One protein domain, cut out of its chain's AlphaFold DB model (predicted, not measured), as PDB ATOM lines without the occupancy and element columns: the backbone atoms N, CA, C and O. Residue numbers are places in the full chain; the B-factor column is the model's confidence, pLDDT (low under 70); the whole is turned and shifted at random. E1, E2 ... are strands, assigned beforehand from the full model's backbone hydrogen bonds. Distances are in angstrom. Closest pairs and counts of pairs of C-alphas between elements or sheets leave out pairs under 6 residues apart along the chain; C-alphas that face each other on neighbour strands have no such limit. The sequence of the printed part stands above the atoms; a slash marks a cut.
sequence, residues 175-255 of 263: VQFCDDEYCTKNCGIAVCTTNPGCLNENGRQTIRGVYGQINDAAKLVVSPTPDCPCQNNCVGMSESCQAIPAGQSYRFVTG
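What this domain is: This is residues 175 to 255 of the 263 residues of an uncharacterized protein of Acaromyces ingoldii (UniProt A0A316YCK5). This model has little regular structure: a small sheet, E4 - E3 - E5, and a hairpin, E1 and E2, sit toward opposite ends of the longest axis, joined by the short link of residues 212 to 217, while long loops run within each part, residues 179 to 205 from E1 to E2 and residues 237 to 248 from E4 to E5, the latter reaching across to the hairpin, where residues 242 to 243 pair with residues 206 to 207 of E2. The 81 printed residues include five named strands, E1 to E5 in chain order, both sheets antiparallel; the class is all strand, with 26 residues in strands. It is compact, radius of gyration of the C-alphas 11.2 A, spanning 29 by 25 by 18 A.

How they stand to each other: Look at inner strand E3, residues 218 to 223: antiparallel E5, residues 249 to 254, has N 221 and O 251 at 2.8 A. E4, residues 233 to 236, forms a hairpin with E3; see N 222 and O 233, 2.9 A. E1, residues 175 to 178, and E2, residues 206 to 211, are apart from these three.; N 178 and O 206 are 2.8 A apart.

Where its parts are: Find C-alpha 175 at (-73.161, -28.614, 78.662), where E1 runs 10.1 A. E2 runs 16.2 A, E3 16.3 A, E4 10.5 A; E5 runs 17.2 A to C-alpha 254 at (-65.081, -19.668, 70.426).

The domain as a whole: The farthest C-alphas, Lys 185 and Gly 255, are 30.0 A apart. The printed part has no cut; links E1 to E2 and E4 to E5 are long. Confidence is under 70 at 31 residues, among them 185 to 197.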
ATOM      1  N   VAL A 175     -73.537 -27.207  78.874       73.00
ATOM      2  CA  VAL A 175     -73.161 -28.614  78.662       73.00
ATOM      3  C   VAL A 175     -72.739 -29.325  79.941       73.00
ATOM      4  O   VAL A 175     -72.254 -28.693  80.870       73.00
ATOM      5  N   GLN A 176     -72.893 -30.646  79.992       81.19
ATOM      6  CA  GLN A 176     -72.479 -31.487  81.123       81.19
ATOM      7  C   GLN A 176     -71.486 -32.555  80.686       81.19
ATOM      8  O   GLN A 176     -71.693 -33.178  79.649       81.19
ATOM      9  N   PHE A 177     -70.480 -32.815  81.520       81.19
ATOM     10  CA  PHE A 177     -69.522 -33.908  81.347       81.19
ATOM     11  C   PHE A 177     -69.953 -35.131  82.159       81.19
ATOM     12  O   PHE A 177     -70.347 -34.967  83.310       81.19
ATOM     13  N   CYS A 178     -69.864 -36.344  81.619       74.25
ATOM     14  CA  CYS A 178     -70.290 -37.576  82.295       74.25
ATOM     15  C   CYS A 178     -69.185 -38.646  82.291       74.25
ATOM     16  O   CYS A 178     -68.245 -38.591  81.494       74.25
ATOM     17  N   ASP A 179     -69.297 -39.617  83.201       84.19
ATOM     18  CA  ASP A 179     -68.273 -40.655  83.426       84.19
ATOM     19  C   ASP A 179     -68.415 -41.857  82.481       84.19
ATOM     20  O   ASP A 179     -67.555 -42.732  82.470       84.19
ATOM     21  N   ASP A 180     -69.515 -41.944  81.732       80.31
ATOM     22  CA  ASP A 180     -69.850 -43.068  80.860       80.31
ATOM     23  C   ASP A 180     -70.039 -42.649  79.403       80.31
ATOM     24  O   ASP A 180     -70.300 -41.489  79.100       80.31
ATOM     25  N   GLU A 181     -70.001 -43.628  78.503       88.38
ATOM     26  CA  GLU A 181     -70.160 -43.458  77.051       88.38
ATOM     27  C   GLU A 181     -71.573 -43.034  76.606       88.38
ATOM     28  O   GLU A 181     -71.773 -42.679  75.447       88.38
ATOM     29  N   TYR A 182     -72.555 -43.045  77.515       85.75
ATOM     30  CA  TYR A 182     -73.967 -42.802  77.198       85.75
ATOM     31  C   TYR A 182     -74.531 -41.529  77.840       85.75
ATOM     32  O   TYR A 182     -75.734 -41.278  77.758       85.75
ATOM     33  N   CYS A 183     -73.687 -40.716  78.479       80.38
ATOM     34  CA  CYS A 183     -74.090 -39.517  79.208       80.38
ATOM     35  C   CYS A 183     -75.191 -39.779  80.247       80.38
ATOM     36  O   CYS A 183     -76.134 -38.992  80.368       80.38
ATOM     37  N   THR A 184     -75.117 -40.888  80.981       73.50
ATOM     38  CA  THR A 184     -76.138 -41.264  81.973       73.50
ATOM     39  C   THR A 184     -75.606 -41.324  83.396       73.50
ATOM     40  O   THR A 184     -76.378 -41.153  84.343       73.50
ATOM     41  N   LYS A 185     -74.300 -41.530  83.579       68.19
ATOM     42  CA  LYS A 185     -73.683 -41.744  84.886       68.19
ATOM     43  C   LYS A 185     -72.856 -40.548  85.318       68.19
ATOM     44  O   LYS A 185     -72.001 -40.050  84.590       68.19
ATOM     45  N   ASN A 186     -73.100 -40.138  86.563       65.88
ATOM     46  CA  ASN A 186     -72.315 -39.145  87.291       65.88
ATOM     47  C   ASN A 186     -72.101 -37.819  86.551       65.88
ATOM     48  O   ASN A 186     -71.113 -37.138  86.812       65.88
ATOM     49  N   CYS A 187     -73.027 -37.422  85.676       65.69
ATOM     50  CA  CYS A 187     -72.913 -36.167  84.945       65.69
ATOM     51  C   CYS A 187     -72.673 -34.983  85.902       65.69
ATOM     52  O   CYS A 187     -73.348 -34.832  86.927       65.69
ATOM     53  N   GLY A 188     -71.645 -34.196  85.594       52.22
ATOM     54  CA  GLY A 188     -71.196 -33.030  86.337       52.22
ATOM     55  C   GLY A 188     -72.167 -31.857  86.252       52.22
ATOM     56  O   GLY A 188     -73.312 -31.977  85.810       52.22
ATOM     57  N   ILE A 189     -71.706 -30.698  86.710       50.31
ATOM     58  CA  ILE A 189     -72.483 -29.459  86.640       50.31
ATOM     59  C   ILE A 189     -72.602 -29.029  85.175       50.31
ATOM     60  O   ILE A 189     -71.707 -29.276  84.371       50.31
ATOM     61  N   ALA A 190     -73.729 -28.402  84.828       64.44
ATOM     62  CA  ALA A 190     -73.871 -27.787  83.520       64.44
ATOM     63  C   ALA A 190     -72.988 -26.533  83.457       64.44
ATOM     64  O   ALA A 190     -73.190 -25.589  84.221       64.44
ATOM     65  N   VAL A 191     -71.997 -26.531  82.574       60.38
ATOM     66  CA  VAL A 191     -71.041 -25.440  82.413       60.38
ATOM     67  C   VAL A 191     -71.418 -24.618  81.194       60.38
ATOM     68  O   VAL A 191     -71.802 -25.156  80.154       60.38
ATOM     69  N   CYS A 192     -71.306 -23.302  81.337       68.94
ATOM     70  CA  CYS A 192     -71.498 -22.390  80.230       68.94
ATOM     71  C   CYS A 192     -70.420 -22.591  79.158       68.94
ATOM     72  O   CYS A 192     -69.232 -22.566  79.468       68.94
ATOM     73  N   THR A 193     -70.831 -22.707  77.899       65.88
ATOM     74  CA  THR A 193     -69.915 -22.830  76.747       65.88
ATOM     75  C   THR A 193     -69.100 -21.567  76.466       65.88
ATOM     76  O   THR A 193     -68.099 -21.632  75.769       65.88
ATOM     77  N   THR A 194     -69.474 -20.421  77.038       64.38
ATOM     78  CA  THR A 194     -68.661 -19.196  76.996       64.38
ATOM     79  C   THR A 194     -67.814 -19.020  78.256       64.38
ATOM     80  O   THR A 194     -67.351 -17.917  78.515       64.38
ATOM     81  N   ASN A 195     -67.685 -20.045  79.108       61.94
ATOM     82  CA  ASN A 195     -66.797 -19.982  80.264       61.94
ATOM     83  C   ASN A 195     -65.339 -20.034  79.771       61.94
ATOM     84  O   ASN A 195     -64.928 -21.084  79.270       61.94
ATOM     85  N   PRO A 196     -64.548 -18.955  79.933       58.12
ATOM     86  CA  PRO A 196     -63.157 -18.936  79.481       58.12
ATOM     87  C   PRO A 196     -62.218 -19.711  80.424       58.12
ATOM     88  O   PRO A 196     -61.037 -19.890  80.123       58.12
ATOM     89  N   GLY A 197     -62.717 -20.141  81.587       63.09
ATOM     90  CA  GLY A 197     -61.953 -20.829  82.616       63.09
ATOM     91  C   GLY A 197     -61.563 -22.264  82.254       63.09
ATOM     92  O   GLY A 197     -62.149 -22.906  81.383       63.09
ATOM     93  N   CYS A 198     -60.564 -22.771  82.973       70.56
ATOM     94  CA  CYS A 198     -60.141 -24.164  82.901       70.56
ATOM     95  C   CYS A 198     -61.022 -25.055  83.789       70.56
ATOM     96  O   CYS A 198     -61.299 -24.718  84.941       70.56
ATOM     97  N   LEU A 199     -61.440 -26.204  83.261       75.88
ATOM     98  CA  LEU A 199     -62.318 -27.165  83.921       75.88
ATOM     99  C   LEU A 199     -61.541 -28.444  84.222       75.88
ATOM    100  O   LEU A 199     -61.200 -29.195  83.310       75.88
ATOM    101  N   ASN A 200     -61.276 -28.715  85.497       76.81
ATOM    102  CA  ASN A 200     -60.621 -29.948  85.934       76.81
ATOM    103  C   ASN A 200     -61.643 -31.094  86.021       76.81
ATOM    104  O   ASN A 200     -62.170 -31.412  87.084       76.81
ATOM    105  N   GLU A 201     -61.954 -31.672  84.863       77.25
ATOM    106  CA  GLU A 201     -62.937 -32.745  84.682       77.25
ATOM    107  C   GLU A 201     -62.232 -34.071  84.329       77.25
ATOM    108  O   GLU A 201     -62.593 -34.776  83.386       77.25
ATOM    109  N   ASN A 202     -61.163 -34.404  85.055       76.75
ATOM    110  CA  ASN A 202     -60.392 -35.627  84.826       76.75
ATOM    111  C   ASN A 202     -61.276 -36.892  84.899       76.75
ATOM    112  O   ASN A 202     -62.078 -37.055  85.820       76.75
ATOM    113  N   GLY A 203     -61.096 -37.808  83.944       80.00
ATOM    114  CA  GLY A 203     -61.782 -39.104  83.904       80.00
ATOM    115  C   GLY A 203     -63.163 -39.100  83.240       80.00
ATOM    116  O   GLY A 203     -63.777 -40.162  83.135       80.00
ATOM    117  N   ARG A 204     -63.646 -37.949  82.757       86.38
ATOM    118  CA  ARG A 204     -64.893 -37.870  81.982       86.38
ATOM    119  C   ARG A 204     -64.736 -38.511  80.609       86.38
ATOM    120  O   ARG A 204     -63.696 -38.378  79.971       86.38
ATOM    121  N   GLN A 205     -65.793 -39.178  80.162       88.06
ATOM    122  CA  GLN A 205     -65.827 -39.909  78.893       88.06
ATOM    123  C   GLN A 205     -66.719 -39.238  77.855       88.06
ATOM    124  O   GLN A 205     -66.481 -39.378  76.655       88.06
ATOM    125  N   THR A 206     -67.740 -38.506  78.300       89.62
ATOM    126  CA  THR A 206     -68.695 -37.864  77.395       89.62
ATOM    127  C   THR A 206     -69.074 -36.458  77.823       89.62
ATOM    128  O   THR A 206     -68.898 -36.065  78.977       89.62
ATOM    129  N   ILE A 207     -69.624 -35.707  76.870       86.81
ATOM    130  CA  ILE A 207     -70.234 -34.394  77.045       86.81
ATOM    131  C   ILE A 207     -71.618 -34.376  76.382       86.81
ATOM    132  O   ILE A 207     -71.824 -35.037  75.367       86.81
ATOM    133  N   ARG A 208     -72.580 -33.631  76.934       77.38
ATOM    134  CA  ARG A 208     -73.899 -33.415  76.310       77.38
ATOM    135  C   ARG A 208     -74.378 -31.979  76.449       77.38
ATOM    136  O   ARG A 208     -74.135 -31.356  77.485       77.38
ATOM    137  N   GLY A 209     -75.127 -31.498  75.460       71.12
ATOM    138  CA  GLY A 209     -75.949 -30.299  75.594       71.12
ATOM    139  C   GLY A 209     -77.084 -30.517  76.592       71.12
ATOM    140  O   GLY A 209     -77.670 -31.596  76.659       71.12
ATOM    141  N   VAL A 210     -77.376 -29.502  77.404       61.03
ATOM    142  CA  VAL A 210     -78.478 -29.550  78.386       61.03
ATOM    143  C   VAL A 210     -79.426 -28.369  78.225       61.03
ATOM    144  O   VAL A 210     -80.609 -28.485  78.532       61.03
ATOM    145  N   TYR A 211     -78.916 -27.239  77.735       54.28
ATOM    146  CA  TYR A 211     -79.713 -26.052  77.461       54.28
ATOM    147  C   TYR A 211     -79.078 -25.220  76.348       54.28
ATOM    148  O   TYR A 211     -77.852 -25.103  76.306       54.28
ATOM    149  N   GLY A 212     -79.911 -24.610  75.505       58.69
ATOM    150  CA  GLY A 212     -79.474 -23.807  74.364       58.69
ATOM    151  C   GLY A 212     -79.028 -24.641  73.166       58.69
ATOM    152  O   GLY A 212     -78.847 -25.854  73.269       58.69
ATOM    153  N   GLN A 213     -78.856 -23.976  72.023       62.19
ATOM    154  CA  GLN A 213     -78.293 -24.617  70.839       62.19
ATOM    155  C   GLN A 213     -76.773 -24.544  70.880       62.19
ATOM    156  O   GLN A 213     -76.205 -23.467  71.078       62.19
ATOM    157  N   ILE A 214     -76.095 -25.675  70.698       63.78
ATOM    158  CA  ILE A 214     -74.642 -25.655  70.507       63.78
ATOM    159  C   ILE A 214     -74.405 -25.139  69.096       63.78
ATOM    160  O   ILE A 214     -74.722 -25.806  68.118       63.78
ATOM    161  N   ASN A 215     -73.890 -23.914  68.997       59.41
ATOM    162  CA  ASN A 215     -73.435 -23.385  67.726       59.41
ATOM    163  C   ASN A 215     -72.166 -24.138  67.294       59.41
ATOM    164  O   ASN A 215     -71.307 -24.454  68.116       59.41
ATOM    165  N   ASP A 216     -72.002 -24.364  65.990       58.03
ATOM    166  CA  ASP A 216     -70.853 -25.098  65.421       58.03
ATOM    167  C   ASP A 216     -69.475 -24.465  65.743       58.03
ATOM    168  O   ASP A 216     -68.417 -25.064  65.502       58.03
ATOM    169  N   ALA A 217     -69.495 -23.246  66.294       60.22
ATOM    170  CA  ALA A 217     -68.348 -22.442  66.692       60.22
ATOM    171  C   ALA A 217     -67.804 -22.749  68.101       60.22
ATOM    172  O   ALA A 217     -66.704 -22.296  68.417       60.22
ATOM    173  N   ALA A 218     -68.535 -23.477  68.953       68.00
ATOM    174  CA  ALA A 218     -68.023 -23.883  70.261       68.00
ATOM    175  C   ALA A 218     -67.136 -25.128  70.119       68.00
ATOM    176  O   ALA A 218     -67.593 -26.193  69.692       68.00
ATOM    177  N   LYS A 219     -65.857 -25.001  70.486       78.75
ATOM    178  CA  LYS A 219     -64.915 -26.126  70.549       78.75
ATOM    179  C   LYS A 219     -64.493 -26.383  71.987       78.75
ATOM    180  O   LYS A 219     -64.385 -25.467  72.802       78.75
ATOM    181  N   LEU A 220     -64.206 -27.646  72.271       85.06
ATOM    182  CA  LEU A 220     -63.673 -28.088  73.548       85.06
ATOM    183  C   LEU A 220     -62.191 -28.410  73.389       85.06
ATOM    184  O   LEU A 220     -61.841 -29.379  72.717       85.06
ATOM    185  N   VAL A 221     -61.328 -27.623  74.018       83.88
ATOM    186  CA  VAL A 221     -59.899 -27.928  74.133       83.88
ATOM    187  C   VAL A 221     -59.705 -28.995  75.200       83.88
ATOM    188  O   VAL A 221     -60.250 -28.869  76.295       83.88
ATOM    189  N   VAL A 222     -58.894 -30.008  74.897       85.81
ATOM    190  CA  VAL A 222     -58.520 -31.083  75.821       85.81
ATOM    191  C   VAL A 222     -57.056 -30.921  76.221       85.81
ATOM    192  O   VAL A 222     -56.174 -30.875  75.364       85.81
ATOM    193  N   SER A 223     -56.790 -30.870  77.525       80.38
ATOM    194  CA  SER A 223     -55.443 -30.716  78.074       80.38
ATOM    195  C   SER A 223     -55.001 -31.955  78.868       80.38
ATOM    196  O   SER A 223     -55.771 -32.485  79.678       80.38
ATOM    197  N   PRO A 224     -53.745 -32.415  78.695       79.44
ATOM    198  CA  PRO A 224     -53.210 -33.564  79.423       79.44
ATOM    199  C   PRO A 224     -52.859 -33.248  80.884       79.44
ATOM    200  O   PRO A 224     -52.606 -34.176  81.648       79.44
ATOM    201  N   THR A 225     -52.836 -31.971  81.280       74.75
ATOM    202  CA  THR A 225     -52.576 -31.526  82.661       74.75
ATOM    203  C   THR A 225     -53.777 -30.763  83.235       74.75
ATOM    204  O   THR A 225     -54.618 -30.302  82.456       74.75
ATOM    205  N   PRO A 226     -53.890 -30.613  84.569       69.06
ATOM    206  CA  PRO A 226     -55.059 -30.010  85.225       69.06
ATOM    207  C   PRO A 226     -55.297 -28.516  84.952       69.06
ATOM    208  O   PRO A 226     -56.414 -28.052  85.151       69.06
ATOM    209  N   ASP A 227     -54.282 -27.778  84.493       69.19
ATOM    210  CA  ASP A 227     -54.304 -26.303  84.447       69.19
ATOM    211  C   ASP A 227     -54.561 -25.723  83.042       69.19
ATOM    212  O   ASP A 227     -54.321 -24.544  82.786       69.19
ATOM    213  N   CYS A 228     -55.011 -26.550  82.095       70.75
ATOM    214  CA  CYS A 228     -55.235 -26.177  80.695       70.75
ATOM    215  C   CYS A 228     -54.100 -25.358  80.020       70.75
ATOM    216  O   CYS A 228     -54.417 -24.423  79.271       70.75
ATOM    217  N   PRO A 229     -52.796 -25.670  80.205       67.69
ATOM    218  CA  PRO A 229     -51.690 -24.880  79.645       67.69
ATOM    219  C   PRO A 229     -51.554 -24.991  78.118       67.69
ATOM    220  O   PRO A 229     -50.631 -24.432  77.547       67.69
ATOM    221  N   CYS A 230     -52.432 -25.753  77.471       64.25
ATOM    222  CA  CYS A 230     -52.158 -26.457  76.232       64.25
ATOM    223  C   CYS A 230     -53.392 -26.481  75.321       64.25
ATOM    224  O   CYS A 230     -54.476 -26.828  75.791       64.25
ATOM    225  N   GLN A 231     -53.232 -26.191  74.025       66.56
ATOM    226  CA  GLN A 231     -54.246 -26.391  72.974       66.56
ATOM    227  C   GLN A 231     -53.679 -27.248  71.830       66.56
ATOM    228  O   GLN A 231     -53.507 -26.792  70.706       66.56
ATOM    229  N   ASN A 232     -53.373 -28.517  72.110       64.56
ATOM    230  CA  ASN A 232     -52.911 -29.452  71.069       64.56
ATOM    231  C   ASN A 232     -54.034 -30.269  70.438       64.56
ATOM    232  O   ASN A 232     -53.860 -30.827  69.358       64.56
ATOM    233  N   ASN A 233     -55.163 -30.393  71.131       76.00
ATOM    234  CA  ASN A 233     -56.284 -31.196  70.688       76.00
ATOM    235  C   ASN A 233     -57.578 -30.497  71.075       76.00
ATOM    236  O   ASN A 233     -57.751 -30.081  72.225       76.00
ATOM    237  N   CYS A 234     -58.494 -30.392  70.126       81.88
ATOM    238  CA  CYS A 234     -59.834 -29.948  70.417       81.88
ATOM    239  C   CYS A 234     -60.847 -30.739  69.616       81.88
ATOM    240  O   CYS A 234     -60.556 -31.290  68.554       81.88
ATOM    241  N   VAL A 235     -62.056 -30.783  70.148       83.94
ATOM    242  CA  VAL A 235     -63.167 -31.481  69.525       83.94
ATOM    243  C   VAL A 235     -64.317 -30.517  69.304       83.94
ATOM    244  O   VAL A 235     -64.572 -29.622  70.114       83.94
ATOM    245  N   GLY A 236     -65.007 -30.700  68.177       82.31
ATOM    246  CA  GLY A 236     -66.322 -30.103  67.985       82.31
ATOM    247  C   GLY A 236     -67.279 -30.603  69.058       82.31
ATOM    248  O   GLY A 236     -67.071 -31.675  69.626       82.31
ATOM    249  N   MET A 237     -68.302 -29.812  69.342       77.69
ATOM    250  CA  MET A 237     -69.344 -30.166  70.293       77.69
ATOM    251  C   MET A 237     -70.660 -30.386  69.553       77.69
ATOM    252  O   MET A 237     -70.963 -29.670  68.602       77.69
ATOM    253  N   SER A 238     -71.450 -31.355  70.009       73.38
ATOM    254  CA  SER A 238     -72.811 -31.600  69.529       73.38
ATOM    255  C   SER A 238     -73.832 -31.447  70.643       73.38
ATOM    256  O   SER A 238     -73.530 -31.730  71.803       73.38
ATOM    257  N   GLU A 239     -75.064 -31.078  70.285       68.12
ATOM    258  CA  GLU A 239     -76.194 -31.028  71.224       68.12
ATOM    259  C   GLU A 239     -76.484 -32.400  71.853       68.12
ATOM    260  O   GLU A 239     -76.879 -32.486  73.017       68.12
ATOM    261  N   SER A 240     -76.236 -33.483  71.112       78.25
ATOM    262  CA  SER A 240     -76.361 -34.851  71.606       78.25
ATOM    263  C   SER A 240     -75.178 -35.283  72.472       78.25
ATOM    264  O   SER A 240     -74.113 -34.670  72.472       78.25
ATOM    265  N   CYS A 241     -75.364 -36.392  73.191       84.94
ATOM    266  CA  CYS A 241     -74.273 -37.065  73.882       84.94
ATOM    267  C   CYS A 241     -73.123 -37.380  72.917       84.94
ATOM    268  O   CYS A 241     -73.338 -37.998  71.874       84.94
ATOM    269  N   GLN A 242     -71.915 -36.966  73.282       89.12
ATOM    270  CA  GLN A 242     -70.724 -37.104  72.463       89.12
ATOM    271  C   GLN A 242     -69.562 -37.607  73.313       89.12
ATOM    272  O   GLN A 242     -69.323 -37.099  74.407       89.12
ATOM    273  N   ALA A 243     -68.804 -38.569  72.790       92.31
ATOM    274  CA  ALA A 243     -67.540 -38.970  73.389       92.31
ATOM    275  C   ALA A 243     -66.511 -37.833  73.314       92.31
ATOM    276  O   ALA A 243     -66.409 -37.129  72.304       92.31
ATOM    277  N   ILE A 244     -65.730 -37.679  74.382       91.00
ATOM    278  CA  ILE A 244     -64.615 -36.734  74.448       91.00
ATOM    279  C   ILE A 244     -63.293 -37.487  74.645       91.00
ATOM    280  O   ILE A 244     -63.272 -38.537  75.290       91.00
ATOM    281  N   PRO A 245     -62.176 -36.987  74.088       89.38
ATOM    282  CA  PRO A 245     -60.862 -37.559  74.347       89.38
ATOM    283  C   PRO A 245     -60.500 -37.464  75.830       89.38
ATOM    284  O   PRO A 245     -60.838 -36.484  76.491       89.38
ATOM    285  N   ALA A 246     -59.746 -38.445  76.328       86.19
ATOM    286  CA  ALA A 246     -59.252 -38.420  77.698       86.19
ATOM    287  C   ALA A 246     -58.318 -37.216  77.927       86.19
ATOM    288  O   ALA A 246     -57.307 -37.060  77.240       86.19
ATOM    289  N   GLY A 247     -58.644 -36.401  78.927       82.00
ATOM    290  CA  GLY A 247     -57.835 -35.280  79.397       82.00
ATOM    291  C   GLY A 247     -57.947 -35.102  80.908       82.00
ATOM    292  O   GLY A 247     -58.861 -35.631  81.542       82.00
ATOM    293  N   GLN A 248     -57.008 -34.353  81.487       77.25
ATOM    294  CA  GLN A 248     -57.082 -33.942  82.893       77.25
ATOM    295  C   GLN A 248     -57.867 -32.640  83.062       77.25
ATOM    296  O   GLN A 248     -58.428 -32.402  84.127       77.25
ATOM    297  N   SER A 249     -57.928 -31.803  82.023       79.19
ATOM    298  CA  SER A 249     -58.743 -30.594  82.036       79.19
ATOM    299  C   SER A 249     -59.242 -30.193  80.652       79.19
ATOM    300  O   SER A 249     -58.731 -30.662  79.630       79.19
ATOM    301  N   TYR A 250     -60.257 -29.330  80.637       81.44
ATOM    302  CA  TYR A 250     -60.931 -28.876  79.430       81.44
ATOM    303  C   TYR A 250     -61.216 -27.377  79.479       81.44
ATOM    304  O   TYR A 250     -61.414 -26.808  80.550       81.44
ATOM    305  N   ARG A 251     -61.274 -26.729  78.318       81.19
ATOM    306  CA  ARG A 251     -61.651 -25.313  78.196       81.19
ATOM    307  C   ARG A 251     -62.496 -25.108  76.948       81.19
ATOM    308  O   ARG A 251     -62.200 -25.699  75.910       81.19
ATOM    309  N   PHE A 252     -63.512 -24.256  77.039       79.44
ATOM    310  CA  PHE A 252     -64.262 -23.838  75.861       79.44
ATOM    311  C   PHE A 252     -63.541 -22.714  75.132       79.44
ATOM    312  O   PHE A 252     -63.000 -21.799  75.753       79.44
ATOM    313  N   VAL A 253     -63.549 -22.782  73.808       72.56
ATOM    314  CA  VAL A 253     -63.070 -21.703  72.946       72.56
ATOM    315  C   VAL A 253     -64.106 -21.422  71.868       72.56
ATOM    316  O   VAL A 253     -64.803 -22.328  71.399       72.56
ATOM    317  N   THR A 254     -64.219 -20.152  71.501       64.19
ATOM    318  CA  THR A 254     -65.081 -19.668  70.426       64.19
ATOM    319  C   THR A 254     -64.218 -19.422  69.188       64.19
ATOM    320  O   THR A 254     -63.273 -18.640  69.227       64.19
ATOM    321  N   GLY A 255     -64.498 -20.119  68.086       61.78
ATOM    322  CA  GLY A 255     -63.702 -20.006  66.858       61.78
ATOM    323  C   GLY A 255     -63.916 -21.174  65.894       61.78
ATOM    324  O   GLY A 255     -64.414 -22.229  66.284       61.78
TER     325      GLY A 255